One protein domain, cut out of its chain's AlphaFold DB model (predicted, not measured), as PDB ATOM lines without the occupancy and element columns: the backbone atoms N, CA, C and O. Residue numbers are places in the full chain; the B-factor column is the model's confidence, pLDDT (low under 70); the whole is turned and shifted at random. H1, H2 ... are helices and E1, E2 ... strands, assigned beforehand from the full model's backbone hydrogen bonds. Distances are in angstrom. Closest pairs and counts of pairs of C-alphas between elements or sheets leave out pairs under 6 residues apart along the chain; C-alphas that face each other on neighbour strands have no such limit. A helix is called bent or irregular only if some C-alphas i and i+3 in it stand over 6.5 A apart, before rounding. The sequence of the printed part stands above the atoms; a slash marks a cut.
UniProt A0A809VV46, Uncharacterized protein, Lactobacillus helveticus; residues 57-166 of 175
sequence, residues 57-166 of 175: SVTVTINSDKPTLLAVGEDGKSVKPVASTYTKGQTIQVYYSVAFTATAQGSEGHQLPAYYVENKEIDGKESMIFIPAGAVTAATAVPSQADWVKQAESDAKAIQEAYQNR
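This is residues 57 to 166 of the 175 residues of an uncharacterized protein of Lactobacillus helveticus (UniProt A0A809VV46). A compact body of strands in two antiparallel sheets has one long helix, H1, leaving it at one end, where residues 152 to 166 stick out like a handle. The larger sheet, E3 E2 E7 E6 E5, is strongly twisted and curled, with the sharply bent E6 near the middle of the body; the small sheet E4 E1 E8 is joined to it where E4 runs on into E5 and where E7 leads into E8. The printed part has 110 residues with eight named strands and then one named helix, E1 to E8 followed by H1, and its class is mixed, helices and strands. The whole is only just loose, close to compact, with a radius of gyration of the C-alphas of 16.1 A, and elongated, spanning 57 by 33 by 30 A.

E1 is residues 58 to 62, 12.8 A long, and begins at C-alpha 58 at (49.733, 10.924, -155.035). E2 is residues 69 to 72, 10.0 A, E3 residues 79 to 82, 9.5 A, and E4 residues 91 to 94, 9.9 A. E5, residues 97 to 101, spans 13.4 A. E6, residues 111 to 122, is the longest strand, 24.8 A from C-alpha 111 at (68.313, 15.755, -146.625) to C-alpha 122, and it bends by 87 degrees at residue 119. E7 is residues 125 to 132, 21.4 A, and E8 residues 136 to 138, 6.2 A. H1, residues 145 to 164, spans 28.4 A and ends at C-alpha 164 at (41.425, 23.531, -179.931).

The sheet of five has E3 and E5 as edge strands. E5, E6 and E7 form a meander, each strand the antiparallel neighbour of the one before. E5 and E6 are a hairpin, with N 100 and O 112 at 2.8 A. E6 and E7 are a hairpin too, with N 117 and O 129 at 2.8 A. E2 and E7 are antiparallel at 135 degrees, with N 70 and O 130 at 2.8 A, and E2 and E3 are a hairpin, with N 71 and O 80 at 2.8 A. In the other sheet, E1 is the inner strand: N 60 and O 92 of E4 are 2.9 A apart, and N 61 and O 137 of E8 are 2.8 A apart. E4 runs on into E5 across a break of 2 residues, at 83 degrees. The closest C-alphas of E4 and E6, those of Val 94 and Val 117, are 4.7 A apart. E7 and E8 meet only through their link. H1 only grazes the sheet of five, with residues 145 to 148; its closest C-alphas with E5, those of Gln 145 and Ser 97, are 6.0 A apart. H1 is not on the sheet E4 E1 E8. In H1 every O i to N i+4 pair is within hydrogen-bond range.

The C-alphas farthest apart, those of Gln 105 and Arg 166, are 59.5 A apart. Without residues 152 to 166, which stand free, the body spans 33 by 33 by 29 A. The printed part has no cut and no long link. Mean pLDDT of the printed part is 84.4, with residues 75 to 77, 102 to 109 and 163 to 166 under 70.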
ATOM      1  N   SER A  57      48.057  14.272-158.180       90.69
ATOM      2  CA  SER A  57      48.400  14.037-156.783       90.69
ATOM      3  C   SER A  57      48.664  12.554-156.563       90.69
ATOM      4  O   SER A  57      48.194  11.707-157.324       90.69
ATOM      5  N   VAL A  58      49.426  12.262-155.520       92.31
ATOM      6  CA  VAL A  58      49.733  10.924-155.035       92.31
ATOM      7  C   VAL A  58      48.995  10.722-153.725       92.31
ATOM      8  O   VAL A  58      49.030  11.576-152.840       92.31
ATOM      9  N   THR A  59      48.318   9.588-153.599       94.69
ATOM     10  CA  THR A  59      47.687   9.196-152.342       94.69
ATOM     11  C   THR A  59      48.752   8.683-151.383       94.69
ATOM     12  O   THR A  59      49.601   7.874-151.757       94.69
ATOM     13  N   VAL A  60      48.707   9.142-150.138       93.81
ATOM     14  CA  VAL A  60      49.574   8.660-149.060       93.81
ATOM     15  C   VAL A  60      48.725   8.266-147.859       93.81
ATOM     16  O   VAL A  60      47.667   8.847-147.623       93.81
ATOM     17  N   THR A  61      49.198   7.289-147.095       96.81
ATOM     18  CA  THR A  61      48.567   6.835-145.850       96.81
ATOM     19  C   THR A  61      49.369   7.341-144.662       96.81
ATOM     20  O   THR A  61      50.589   7.214-144.653       96.81
ATOM     21  N   ILE A  62      48.707   7.913-143.660       97.06
ATOM     22  CA  ILE A  62      49.355   8.444-142.458       97.06
ATOM     23  C   ILE A  62      49.813   7.301-141.538       97.06
ATOM     24  O   ILE A  62      49.016   6.441-141.159       97.06
ATOM     25  N   ASN A  63      51.087   7.311-141.132       94.75
ATOM     26  CA  ASN A  63      51.693   6.227-140.345       94.75
ATOM     27  C   ASN A  63      51.475   6.364-138.824       94.75
ATOM     28  O   ASN A  63      51.527   5.366-138.100       94.75
ATOM     29  N   SER A  64      51.225   7.579-138.332       91.38
ATOM     30  CA  SER A  64      51.107   7.900-136.902       91.38
ATOM     31  C   SER A  64      50.029   8.947-136.647       91.38
ATOM     32  O   SER A  64      49.825   9.822-137.482       91.38
ATOM     33  N   ASP A  65      49.386   8.917-135.482       93.25
ATOM     34  CA  ASP A  65      48.450   9.973-135.095       93.25
ATOM     35  C   ASP A  65      49.167  11.315-134.926       93.25
ATOM     36  O   ASP A  65      50.244  11.382-134.334       93.25
ATOM     37  N   LYS A  66      48.544  12.381-135.439       93.06
ATOM     38  CA  LYS A  66      49.011  13.771-135.349       93.06
ATOM     39  C   LYS A  66      50.493  13.934-135.739       93.06
ATOM     40  O   LYS A  66      51.275  14.449-134.936       93.06
ATOM     41  N   PRO A  67      50.902  13.526-136.959       92.88
ATOM     42  CA  PRO A  67      52.283  13.706-137.397       92.88
ATOM     43  C   PRO A  67      52.646  15.196-137.393       92.88
ATOM     44  O   PRO A  67      51.800  16.042-137.660       92.88
ATOM     45  N   THR A  68      53.892  15.565-137.114       91.56
ATOM     46  CA  THR A  68      54.288  16.979-137.215       91.56
ATOM     47  C   THR A  68      54.267  17.425-138.678       91.56
ATOM     48  O   THR A  68      54.922  16.812-139.520       91.56
ATOM     49  N   LEU A  69      53.526  18.495-138.983       92.00
ATOM     50  CA  LEU A  69      53.561  19.148-140.294       92.00
ATOM     51  C   LEU A  69      54.590  20.270-140.288       92.00
ATOM     52  O   LEU A  69      54.990  20.764-139.236       92.00
ATOM     53  N   LEU A  70      54.993  20.692-141.475       90.25
ATOM     54  CA  LEU A  70      55.959  21.758-141.689       90.25
ATOM     55  C   LEU A  70      55.285  22.858-142.505       90.25
ATOM     56  O   LEU A  70      54.854  22.607-143.625       90.25
ATOM     57  N   ALA A  71      55.196  24.068-141.963       89.62
ATOM     58  CA  ALA A  71      54.774  25.238-142.720       89.62
ATOM     59  C   ALA A  71      56.000  26.035-143.163       89.62
ATOM     60  O   ALA A  71      56.855  26.373-142.342       89.62
ATOM     61  N   VAL A  72      56.075  26.345-144.454       84.88
ATOM     62  CA  VAL A  72      57.106  27.229-145.009       84.88
ATOM     63  C   VAL A  72      56.636  28.677-144.887       84.88
ATOM     64  O   VAL A  72      55.513  28.998-145.276       84.88
ATOM     65  N   GLY A  73      57.484  29.532-144.315       72.38
ATOM     66  CA  GLY A  73      57.241  30.967-144.177       72.38
ATOM     67  C   GLY A  73      57.381  31.727-145.499       72.38
ATOM     68  O   GLY A  73      57.903  31.208-146.483       72.38
ATOM     69  N   GLU A  74      56.944  32.989-145.512       70.44
ATOM     70  CA  GLU A  74      56.972  33.868-146.699       70.44
ATOM     71  C   GLU A  74      58.356  34.028-147.335       70.44
ATOM     72  O   GLU A  74      58.472  34.230-148.540       70.44
ATOM     73  N   ASP A  75      59.417  33.939-146.536       68.56
ATOM     74  CA  ASP A  75      60.794  34.033-147.020       68.56
ATOM     75  C   ASP A  75      61.222  32.818-147.867       68.56
ATOM     76  O   ASP A  75      62.335  32.803-148.405       68.56
ATOM     77  N   GLY A  76      60.359  31.796-147.964       65.38
ATOM     78  CA  GLY A  76      60.587  30.543-148.674       65.38
ATOM     79  C   GLY A  76      61.694  29.689-148.058       65.38
ATOM     80  O   GLY A  76      62.194  28.773-148.710       65.38
ATOM     81  N   LYS A  77      62.138  30.021-146.839       65.62
ATOM     82  CA  LYS A  77      63.339  29.452-146.204       65.62
ATOM     83  C   LYS A  77      63.094  29.047-144.762       65.62
ATOM     84  O   LYS A  77      63.648  28.047-144.312       65.62
ATOM     85  N   SER A  78      62.291  29.819-144.044       71.94
ATOM     86  CA  SER A  78      61.888  29.520-142.684       71.94
ATOM     87  C   SER A  78      60.877  28.385-142.697       71.94
ATOM     88  O   SER A  78      59.927  28.384-143.477       71.94
ATOM     89  N   VAL A  79      61.077  27.417-141.811       80.69
ATOM     90  CA  VAL A  79      60.195  26.263-141.655       80.69
ATOM     91  C   VAL A  79      59.774  26.205-140.201       80.69
ATOM     92  O   VAL A  79      60.625  26.158-139.313       80.69
ATOM     93  N   LYS A  80      58.465  26.214-139.956       83.88
ATOM     94  CA  LYS A  80      57.895  26.090-138.615       83.88
ATOM     95  C   LYS A  80      57.123  24.776-138.485       83.88
ATOM     96  O   LYS A  80      56.365  24.435-139.398       83.88
ATOM     97  N   PRO A  81      57.287  24.028-137.382       88.38
ATOM     98  CA  PRO A  81      56.441  22.880-137.110       88.38
ATOM     99  C   PRO A  81      55.008  23.346-136.831       88.38
ATOM    100  O   PRO A  81      54.788  24.339-136.137       88.38
ATOM    101  N   VAL A  82      54.030  22.616-137.357       89.38
ATOM    102  CA  VAL A  82      52.600  22.861-137.153       89.38
ATOM    103  C   VAL A  82      51.938  21.561-136.715       89.38
ATOM    104  O   VAL A  82      52.259  20.477-137.210       89.38
ATOM    105  N   ALA A  83      51.006  21.661-135.768       89.19
ATOM    106  CA  ALA A  83      50.233  20.515-135.316       89.19
ATOM    107  C   ALA A  83      49.355  19.968-136.455       89.19
ATOM    108  O   ALA A  83      48.638  20.719-137.118       89.19
ATOM    109  N   SER A  84      49.388  18.652-136.659       92.06
ATOM    110  CA  SER A  84      48.461  17.979-137.567       92.06
ATOM    111  C   SER A  84      47.156  17.613-136.872       92.06
ATOM    112  O   SER A  84      47.127  17.274-135.689       92.06
ATOM    113  N   THR A  85      46.084  17.607-137.659       93.69
ATOM    114  CA  THR A  85      44.791  17.016-137.304       93.69
ATOM    115  C   THR A  85      44.615  15.607-137.875       93.69
ATOM    116  O   THR A  85      43.547  15.025-137.711       93.69
ATOM    117  N   TYR A  86      45.615  15.070-138.577       94.00
ATOM    118  CA  TYR A  86      45.529  13.762-139.212       94.00
ATOM    119  C   TYR A  86      45.625  12.625-138.202       94.00
ATOM    120  O   TYR A  86      46.331  12.721-137.193       94.00
ATOM    121  N   THR A  87      44.943  11.529-138.511       96.31
ATOM    122  CA  THR A  87      44.950  10.299-137.718       96.31
ATOM    123  C   THR A  87      45.658   9.171-138.456       96.31
ATOM    124  O   THR A  87      45.757   9.162-139.686       96.31
ATOM    125  N   LYS A  88      46.171   8.197-137.706       96.44
ATOM    126  CA  LYS A  88      46.819   7.015-138.272       96.44
ATOM    127  C   LYS A  88      45.853   6.256-139.187       96.44
ATOM    128  O   LYS A  88      44.698   6.030-138.839       96.44
ATOM    129  N   GLY A  89      46.339   5.842-140.355       91.31
ATOM    130  CA  GLY A  89      45.545   5.143-141.368       91.31
ATOM    131  C   GLY A  89      44.699   6.061-142.256       91.31
ATOM    132  O   GLY A  89      44.152   5.589-143.248       91.31
ATOM    133  N   GLN A  90      44.619   7.364-141.961       95.19
ATOM    134  CA  GLN A  90      43.969   8.322-142.850       95.19
ATOM    135  C   GLN A  90      44.713   8.394-144.189       95.19
ATOM    136  O   GLN A  90      45.941   8.472-144.227       95.19
ATOM    137  N   THR A  91      43.973   8.419-145.296       95.06
ATOM    138  CA  THR A  91      44.528   8.680-146.628       95.06
ATOM    139  C   THR A  91      44.403  10.157-146.977       95.06
ATOM    140  O   THR A  91      43.312  10.723-146.871       95.06
ATOM    141  N   ILE A  92      45.492  10.776-147.429       93.38
ATOM    142  CA  ILE A  92      45.515  12.164-147.913       93.38
ATOM    143  C   ILE A  92      46.180  12.244-149.290       93.38
ATOM    144  O   ILE A  92      46.872  11.318-149.714       93.38
ATOM    145  N   GLN A  93      45.986  13.366-149.982       94.12
ATOM    146  CA  GLN A  93      46.653  13.651-151.250       94.12
ATOM    147  C   GLN A  93      47.874  14.542-151.016       94.12
ATOM    148  O   GLN A  93      47.783  15.549-150.320       94.12
ATOM    149  N   VAL A  94      48.993  14.195-151.646       94.56
ATOM    150  CA  VAL A  94      50.194  15.037-151.740       94.56
ATOM    151  C   VAL A  94      50.563  15.247-153.203       94.56
ATOM    152  O   VAL A  94      50.088  14.521-154.075       94.56
ATOM    153  N   TYR A  95      51.407  16.227-153.502       92.19
ATOM    154  CA  TYR A  95      51.639  16.636-154.892       92.19
ATOM    155  C   TYR A  95      53.071  16.414-155.361       92.19
ATOM    156  O   TYR A  95      53.284  15.777-156.389       92.19
ATOM    157  N   TYR A  96      54.050  16.919-154.614       93.00
ATOM    158  CA  TYR A  96      55.460  16.808-154.968       93.00
ATOM    159  C   TYR A  96      56.345  16.741-153.726       93.00
ATOM    160  O   TYR A  96      55.946  17.142-152.633       93.00
ATOM    161  N   SER A  97      57.563  16.245-153.915       92.56
ATOM    162  CA  SER A  97      58.593  16.125-152.893       92.56
ATOM    163  C   SER A  97      59.600  17.267-152.981       92.56
ATOM    164  O   SER A  97      60.032  17.655-154.070       92.56
ATOM    165  N   VAL A  98      60.029  17.741-151.815       88.19
ATOM    166  CA  VAL A  98      61.188  18.623-151.624       88.19
ATOM    167  C   VAL A  98      62.085  18.047-150.532       88.19
ATOM    168  O   VAL A  98      61.631  17.255-149.709       88.19
ATOM    169  N   ALA A  99      63.357  18.430-150.526       86.38
ATOM    170  CA  ALA A  99      64.308  18.033-149.495       86.38
ATOM    171  C   ALA A  99      64.465  19.144-148.449       86.38
ATOM    172  O   ALA A  99      64.751  20.287-148.802       86.38
ATOM    173  N   PHE A 100      64.339  18.790-147.172       77.44
ATOM    174  CA  PHE A 100      64.660  19.643-146.027       77.44
ATOM    175  C   PHE A 100      65.933  19.152-145.342       77.44
ATOM    176  O   PHE A 100      66.194  17.955-145.307       77.44
ATOM    177  N   THR A 101      66.725  20.053-144.769       72.56
ATOM    178  CA  THR A 101      67.942  19.671-144.039       72.56
ATOM    179  C   THR A 101      67.611  19.375-142.578       72.56
ATOM    180  O   THR A 101      67.177  20.258-141.839       72.56
ATOM    181  N   ALA A 102      67.838  18.133-142.155       65.62
ATOM    182  CA  ALA A 102      67.749  17.716-140.763       65.62
ATOM    183  C   ALA A 102      68.953  18.198-139.969       65.62
ATOM    184  O   ALA A 102      70.074  18.211-140.470       65.62
ATOM    185  N   THR A 103      68.716  18.553-138.714       60.62
ATOM    186  CA  THR A 103      69.700  19.045-137.741       60.62
ATOM    187  C   THR A 103      69.444  18.554-136.332       60.62
ATOM    188  O   THR A 103      69.666  19.248-135.338       60.62
ATOM    189  N   ALA A 104      68.944  17.331-136.237       57.72
ATOM    190  CA  ALA A 104      69.042  16.638-134.968       57.72
ATOM    191  C   ALA A 104      70.490  16.243-134.804       57.72
ATOM    192  O   ALA A 104      71.098  15.773-135.768       57.72
ATOM    193  N   GLN A 105      70.998  16.344-133.581       42.44
ATOM    194  CA  GLN A 105      72.241  15.680-133.226       42.44
ATOM    195  C   GLN A 105      72.149  14.201-133.638       42.44
ATOM    196  O   GLN A 105      71.245  13.487-133.211       42.44
ATOM    197  N   GLY A 106      73.045  13.777-134.536       55.22
ATOM    198  CA  GLY A 106      73.077  12.429-135.125       55.22
ATOM    199  C   GLY A 106      72.543  12.308-136.561       55.22
ATOM    200  O   GLY A 106      72.871  11.335-137.229       55.22
ATOM    201  N   SER A 107      71.802  13.306-137.059       57.28
ATOM    202  CA  SER A 107      71.286  13.378-138.443       57.28
ATOM    203  C   SER A 107      71.524  14.755-139.081       57.28
ATOM    204  O   SER A 107      70.864  15.125-140.054       57.28
ATOM    205  N   GLU A 108      72.455  15.535-138.531       64.94
ATOM    206  CA  GLU A 108      72.807  16.869-139.013       64.94
ATOM    207  C   GLU A 108      73.335  16.845-140.451       64.94
ATOM    208  O   GLU A 108      74.262  16.114-140.789       64.94
ATOM    209  N   GLY A 109      72.730  17.664-141.310       64.31
ATOM    210  CA  GLY A 109      73.110  17.797-142.716       64.31
ATOM    211  C   GLY A 109      72.443  16.790-143.654       64.31
ATOM    212  O   GLY A 109      72.603  16.912-144.869       64.31
ATOM    213  N   HIS A 110      71.660  15.837-143.139       70.25
ATOM    214  CA  HIS A 110      70.924  14.901-143.983       70.25
ATOM    215  C   HIS A 110      69.708  15.571-144.623       70.25
ATOM    216  O   HIS A 110      68.929  16.256-143.961       70.25
ATOM    217  N   GLN A 111      69.519  15.339-145.921       78.06
ATOM    218  CA  GLN A 111      68.313  15.755-146.625       78.06
ATOM    219  C   GLN A 111      67.175  14.770-146.340       78.06
ATOM    220  O   GLN A 111      67.222  13.617-146.761       78.06
ATOM    221  N   LEU A 112      66.145  15.230-145.635       81.44
ATOM    222  CA  LEU A 112      64.910  14.496-145.408       81.44
ATOM    223  C   LEU A 112      63.843  14.960-146.404       81.44
ATOM    224  O   LEU A 112      63.541  16.156-146.463       81.44
ATOM    225  N   PRO A 113      63.249  14.044-147.186       89.69
ATOM    226  CA  PRO A 113      62.163  14.409-148.072       89.69
ATOM    227  C   PRO A 113      60.897  14.744-147.278       89.69
ATOM    228  O   PRO A 113      60.570  14.099-146.278       89.69
ATOM    229  N   ALA A 114      60.157  15.732-147.761       91.38
ATOM    230  CA  ALA A 114      58.806  16.032-147.317       91.38
ATOM    231  C   ALA A 114      57.914  16.332-148.521       91.38
ATOM    232  O   ALA A 114      58.373  16.825-149.555       91.38
ATOM    233  N   TYR A 115      56.633  16.021-148.379       94.88
ATOM    234  CA  TYR A 115      55.658  16.101-149.454       94.88
ATOM    235  C   TYR A 115      54.728  17.286-149.251       94.88
ATOM    236  O   TYR A 115      54.188  17.464-148.162       94.88
ATOM    237  N   TYR A 116      54.540  18.086-150.298       94.12
ATOM    238  CA  TYR A 116      53.598  19.201-150.283       94.12
ATOM    239  C   TYR A 116      52.162  18.676-150.213       94.12
ATOM    240  O   TYR A 116      51.763  17.852-151.045       94.12
ATOM    241  N   VAL A 117      51.411  19.160-149.225       93.81
ATOM    242  CA  VAL A 117      50.032  18.756-148.938       93.81
ATOM    243  C   VAL A 117      49.056  19.789-149.474       93.81
ATOM    244  O   VAL A 117      48.232  19.465-150.312       93.81
ATOM    245  N   GLU A 118      49.140  21.030-149.013       91.19
ATOM    246  CA  GLU A 118      48.252  22.114-149.427       91.19
ATOM    247  C   GLU A 118      48.803  23.460-148.958       91.19
ATOM    248  O   GLU A 118      49.770  23.522-148.194       91.19
ATOM    249  N   ASN A 119      48.171  24.544-149.396       88.94
ATOM    250  CA  ASN A 119      48.335  25.834-148.749       88.94
ATOM    251  C   ASN A 119      47.317  25.967-147.620       88.94
ATOM    252  O   ASN A 119      46.152  25.605-147.782       88.94
ATOM    253  N   LYS A 120      47.747  26.524-146.493       86.31
ATOM    254  CA  LYS A 120      46.873  26.813-145.359       86.31
ATOM    255  C   LYS A 120      47.262  28.131-144.716       86.31
ATOM    256  O   LYS A 120      48.444  28.459-144.641       86.31
ATOM    257  N   GLU A 121      46.277  28.869-144.223       87.44
ATOM    258  CA  GLU A 121      46.543  30.052-143.413       87.44
ATOM    259  C   GLU A 121      47.115  29.642-142.050       87.44
ATOM    260  O   GLU A 121      46.480  28.899-141.298       87.44
ATOM    261  N   ILE A 122      48.320  30.117-141.740       81.75
ATOM    262  CA  ILE A 122      48.969  29.966-140.439       81.75
ATOM    263  C   ILE A 122      49.414  31.352-139.980       81.75
ATOM    264  O   ILE A 122      50.193  32.011-140.669       81.75
ATOM    265  N   ASP A 123      48.950  31.777-138.806       83.69
ATOM    266  CA  ASP A 123      49.221  33.106-138.237       83.69
ATOM    267  C   ASP A 123      48.787  34.261-139.165       83.69
ATOM    268  O   ASP A 123      49.503  35.248-139.330       83.69
ATOM    269  N   GLY A 124      47.623  34.122-139.813       82.56
ATOM    270  CA  GLY A 124      47.067  35.138-140.715       82.56
ATOM    271  C   GLY A 124      47.737  35.215-142.090       82.56
ATOM    272  O   GLY A 124      47.511  36.175-142.825       82.56
ATOM    273  N   LYS A 125      48.590  34.240-142.441       82.12
ATOM    274  CA  LYS A 125      49.301  34.195-143.726       82.12
ATOM    275  C   LYS A 125      49.183  32.843-144.405       82.12
ATOM    276  O   LYS A 125      49.364  31.803-143.770       82.12
ATOM    277  N   GLU A 126      48.951  32.852-145.713       86.19
ATOM    278  CA  GLU A 126      48.980  31.635-146.523       86.19
ATOM    279  C   GLU A 126      50.392  31.030-146.506       86.19
ATOM    280  O   GLU A 126      51.375  31.680-146.851       86.19
ATOM    281  N   SER A 127      50.494  29.783-146.055       84.94
ATOM    282  CA  SER A 127      51.747  29.046-145.915       84.94
ATOM    283  C   SER A 127      51.642  27.705-146.628       84.94
ATOM    284  O   SER A 127      50.607  27.038-146.580       84.94
ATOM    285  N   MET A 128      52.737  27.275-147.249       90.56
ATOM    286  CA  MET A 128      52.809  25.950-147.862       90.56
ATOM    287  C   MET A 128      53.025  24.898-146.778       90.56
ATOM    288  O   MET A 128      53.987  24.992-146.013       90.56
ATOM    289  N   ILE A 129      52.153  23.897-146.729       93.06
ATOM    290  CA  ILE A 129      52.192  22.830-145.734       93.06
ATOM    291  C   ILE A 129      52.812  21.577-146.338       93.06
ATOM    292  O   ILE A 129      52.405  21.104-147.400       93.06
ATOM    293  N   PHE A 130      53.780  21.015-145.624       93.38
ATOM    294  CA  PHE A 130      54.467  19.785-145.974       93.38
ATOM    295  C   PHE A 130      54.319  18.749-144.866       93.38
ATOM    296  O   PHE A 130      54.289  19.077-143.679       93.38
ATOM    297  N   ILE A 131      54.281  17.481-145.261       94.38
ATOM    298  CA  ILE A 131      54.359  16.338-144.355       94.38
ATOM    299  C   ILE A 131      55.692  15.608-144.570       94.38
ATOM    300  O   ILE A 131      56.034  15.310-145.717       94.38
ATOM    301  N   PRO A 132      56.476  15.321-143.515       92.81
ATOM    302  CA  PRO A 132      57.698  14.533-143.653       92.81
ATOM    303  C   PRO A 132      57.408  13.170-144.288       92.81
ATOM    304  O   PRO A 132      56.460  12.495-143.894       92.81
ATOM    305  N   ALA A 133      58.245  12.727-145.228       91.50
ATOM    306  CA  ALA A 133      58.032  11.458-145.926       91.50
ATOM    307  C   ALA A 133      57.992  10.258-144.968       91.50
ATOM    308  O   ALA A 133      57.208   9.344-145.170       91.50
ATOM    309  N   GLY A 134      58.776  10.282-143.883       90.75
ATOM    310  CA  GLY A 134      58.757   9.223-142.864       90.75
ATOM    311  C   GLY A 134      57.443   9.123-142.075       90.75
ATOM    312  O   GLY A 134      57.175   8.095-141.457       90.75
ATOM    313  N   ALA A 135      56.601  10.160-142.107       92.88
ATOM    314  CA  ALA A 135      55.304  10.166-141.433       92.88
ATOM    315  C   ALA A 135      54.185   9.516-142.262       92.88
ATOM    316  O   ALA A 135      53.066   9.360-141.763       92.88
ATOM    317  N   VAL A 136      54.461   9.141-143.517       95.25
ATOM    318  CA  VAL A 136      53.462   8.581-144.430       95.25
ATOM    319  C   VAL A 136      54.005   7.420-145.252       95.25
ATOM    320  O   VAL A 136      55.203   7.277-145.461       95.25
ATOM    321  N   THR A 137      53.100   6.594-145.757       95.75
ATOM    322  CA  THR A 137      53.395   5.577-146.765       95.75
ATOM    323  C   THR A 137      52.761   6.011-148.074       95.75
ATOM    324  O   THR A 137      51.534   6.081-148.179       95.75
ATOM    325  N   ALA A 138      53.587   6.356-149.060       92.62
ATOM    326  CA  ALA A 138      53.092   6.757-150.366       92.62
ATOM    327  C   ALA A 138      52.637   5.542-151.169       92.62
ATOM    328  O   ALA A 138      53.307   4.512-151.169       92.62
ATOM    329  N   ALA A 139      51.503   5.687-151.855       87.19
ATOM    330  CA  ALA A 139      51.024   4.699-152.800       87.19
ATOM    331  C   ALA A 139      52.101   4.496-153.880       87.19
ATOM    332  O   ALA A 139      52.716   3.435-153.923       87.19
ATOM    333  N   THR A 140      52.363   5.527-154.683       89.69
ATOM    334  CA  THR A 140      53.400   5.552-155.725       89.69
ATOM    335  C   THR A 140      54.583   6.415-155.296       89.69
ATOM    336  O   THR A 140      54.499   7.179-154.334       89.69
ATOM    337  N   ALA A 141      55.661   6.401-156.084       92.06
ATOM    338  CA  ALA A 141      56.694   7.427-155.983       92.06
ATOM    339  C   ALA A 141      56.079   8.837-156.108       92.06
ATOM    340  O   ALA A 141      55.306   9.112-157.030       92.06
ATOM    341  N   VAL A 142      56.423   9.721-155.168       91.38
ATOM    342  CA  VAL A 142      56.028  11.134-155.201       91.38
ATOM    343  C   VAL A 142      57.026  11.888-156.088       91.38
ATOM    344  O   VAL A 142      58.229  11.797-155.833       91.38
ATOM    345  N   PRO A 143      56.574  12.616-157.126       92.12
ATOM    346  CA  PRO A 143      57.474  13.288-158.062       92.12
ATOM    347  C   PRO A 143      58.238  14.432-157.390       92.12
ATOM    348  O   PRO A 143      57.790  14.998-156.391       92.12
ATOM    349  N   SER A 144      59.376  14.826-157.965       92.06
ATOM    350  CA  SER A 144      60.038  16.075-157.579       92.06
ATOM    351  C   SER A 144      59.175  17.283-157.964       92.06
ATOM    352  O   SER A 144      58.326  17.192-158.854       92.06
ATOM    353  N   GLN A 145      59.404  18.444-157.340       88.12
ATOM    354  CA  GLN A 145      58.708  19.675-157.737       88.12
ATOM    355  C   GLN A 145      58.909  19.995-159.227       88.12
ATOM    356  O   GLN A 145      57.962  20.383-159.906       88.12
ATOM    357  N   ALA A 146      60.123  19.797-159.750       87.88
ATOM    358  CA  ALA A 146      60.438  20.075-161.147       87.88
ATOM    359  C   ALA A 146      59.672  19.151-162.106       87.88
ATOM    360  O   ALA A 146      59.114  19.619-163.097       87.88
ATOM    361  N   ASP A 147      59.605  17.854-161.800       88.12
ATOM    362  CA  ASP A 147      58.881  16.888-162.634       88.12
ATOM    363  C   ASP A 147      57.372  17.108-162.556       88.12
ATOM    364  O   ASP A 147      56.673  17.020-163.563       88.12
ATOM    365  N   TRP A 148      56.869  17.466-161.375       88.44
ATOM    366  CA  TRP A 148      55.466  17.802-161.184       88.44
ATOM    367  C   TRP A 148      55.051  19.052-161.974       88.44
ATOM    368  O   TRP A 148      53.993  19.048-162.602       88.44
ATOM    369  N   VAL A 149      55.894  20.094-162.013       83.31
ATOM    370  CA  VAL A 149      55.659  21.292-162.839       83.31
ATOM    371  C   VAL A 149      55.673  20.945-164.328       83.31
ATOM    372  O   VAL A 149      54.720  21.277-165.029       83.31
ATOM    373  N   LYS A 150      56.683  20.204-164.805       87.19
ATOM    374  CA  LYS A 150      56.752  19.760-166.211       87.19
ATOM    375  C   LYS A 150      55.531  18.935-166.614       87.19
ATOM    376  O   LYS A 150      54.989  19.115-167.703       87.19
ATOM    377  N   GLN A 151      55.074  18.043-165.735       83.06
ATOM    378  CA  GLN A 151      53.870  17.258-165.987       83.06
ATOM    379  C   GLN A 151      52.628  18.151-166.056       83.06
ATOM    380  O   GLN A 151      51.791  17.947-166.929       83.06
ATOM    381  N   ALA A 152      52.512  19.151-165.180       80.19
ATOM    382  CA  ALA A 152      51.397  20.092-165.207       80.19
ATOM    383  C   ALA A 152      51.369  20.924-166.501       80.19
ATOM    384  O   ALA A 152      50.298  21.127-167.070       80.19
ATOM    385  N   GLU A 153      52.530  21.360-166.995       82.81
ATOM    386  CA  GLU A 153      52.662  22.061-168.281       82.81
ATOM    387  C   GLU A 153      52.278  21.157-169.460       82.81
ATOM    388  O   GLU A 153      51.521  21.566-170.341       82.81
ATOM    389  N   SER A 154      52.743  19.904-169.450       81.81
ATOM    390  CA  SER A 154      52.388  18.913-170.467       81.81
ATOM    391  C   SER A 154      50.891  18.595-170.467       81.81
ATOM    392  O   SER A 154      50.280  18.537-171.533       81.81
ATOM    393  N   ASP A 155      50.294  18.400-169.287       77.31
ATOM    394  CA  ASP A 155      48.862  18.133-169.138       77.31
ATOM    395  C   ASP A 155      48.050  19.342-169.648       77.31
ATOM    396  O   ASP A 155      47.104  19.174-170.418       77.31
ATOM    397  N   ALA A 156      48.456  20.569-169.299       78.62
ATOM    398  CA  ALA A 156      47.810  21.789-169.782       78.62
ATOM    399  C   ALA A 156      47.872  21.915-171.309       78.62
ATOM    400  O   ALA A 156      46.850  22.199-171.938       78.62
ATOM    401  N   LYS A 157      49.035  21.646-171.913       80.88
ATOM    402  CA  LYS A 157      49.209  21.672-173.369       80.88
ATOM    403  C   LYS A 157      48.318  20.641-174.062       80.88
ATOM    404  O   LYS A 157      47.570  21.007-174.964       80.88
ATOM    405  N   ALA A 158      48.340  19.386-173.613       78.44
ATOM    406  CA  ALA A 158      47.534  18.317-174.203       78.44
ATOM    407  C   ALA A 158      46.029  18.625-174.134       78.44
ATOM    408  O   ALA A 158      45.293  18.421-175.100       78.44
ATOM    409  N   ILE A 159      45.569  19.177-173.007       74.38
ATOM    410  CA  ILE A 159      44.177  19.600-172.833       74.38
ATOM    411  C   ILE A 159      43.842  20.772-173.759       74.38
ATOM    412  O   ILE A 159      42.775  20.783-174.373       74.38
ATOM    413  N   GLN A 160      44.737  21.752-173.887       74.44
ATOM    414  CA  GLN A 160      44.525  22.905-174.757       74.44
ATOM    415  C   GLN A 160      44.500  22.509-176.240       74.44
ATOM    416  O   GLN A 160      43.682  23.035-176.992       74.44
ATOM    417  N   GLU A 161      45.351  21.579-176.669       74.69
ATOM    418  CA  GLU A 161      45.346  21.017-178.026       74.69
ATOM    419  C   GLU A 161      44.060  20.233-178.295       74.69
ATOM    420  O   GLU A 161      43.370  20.495-179.281       74.69
ATOM    421  N   ALA A 162      43.673  19.337-177.381       71.56
ATOM    422  CA  ALA A 162      42.411  18.608-177.478       71.56
ATOM    423  C   ALA A 162      41.214  19.562-177.552       71.56
ATOM    424  O   ALA A 162      40.280  19.329-178.315       71.56
ATOM    425  N   TYR A 163      41.253  20.658-176.792       69.44
ATOM    426  CA  TYR A 163      40.215  21.677-176.803       69.44
ATOM    427  C   TYR A 163      40.172  22.472-178.112       69.44
ATOM    428  O   TYR A 163      39.094  22.768-178.629       69.44
ATOM    429  N   GLN A 164      41.336  22.810-178.667       69.88
ATOM    430  CA  GLN A 164      41.425  23.531-179.931       69.88
ATOM    431  C   GLN A 164      40.899  22.714-181.108       69.88
ATOM    432  O   GLN A 164      40.230  23.291-181.962       69.88
ATOM    433  N   ASN A 165      41.144  21.403-181.086       68.50
ATOM    434  CA  ASN A 165      40.775  20.452-182.130       68.50
ATOM    435  C   ASN A 165      39.347  19.889-181.989       68.50
ATOM    436  O   ASN A 165      38.990  18.948-182.699       68.50
ATOM    437  N   ARG A 166      38.509  20.415-181.078       64.69
ATOM    438  CA  ARG A 166      37.099  19.996-181.008       64.69
ATOM    439  C   ARG A 166      36.310  20.630-182.145       64.69
ATOM    440  O   ARG A 166      36.119  21.843-182.162       64.69
TER     441      ARG A 166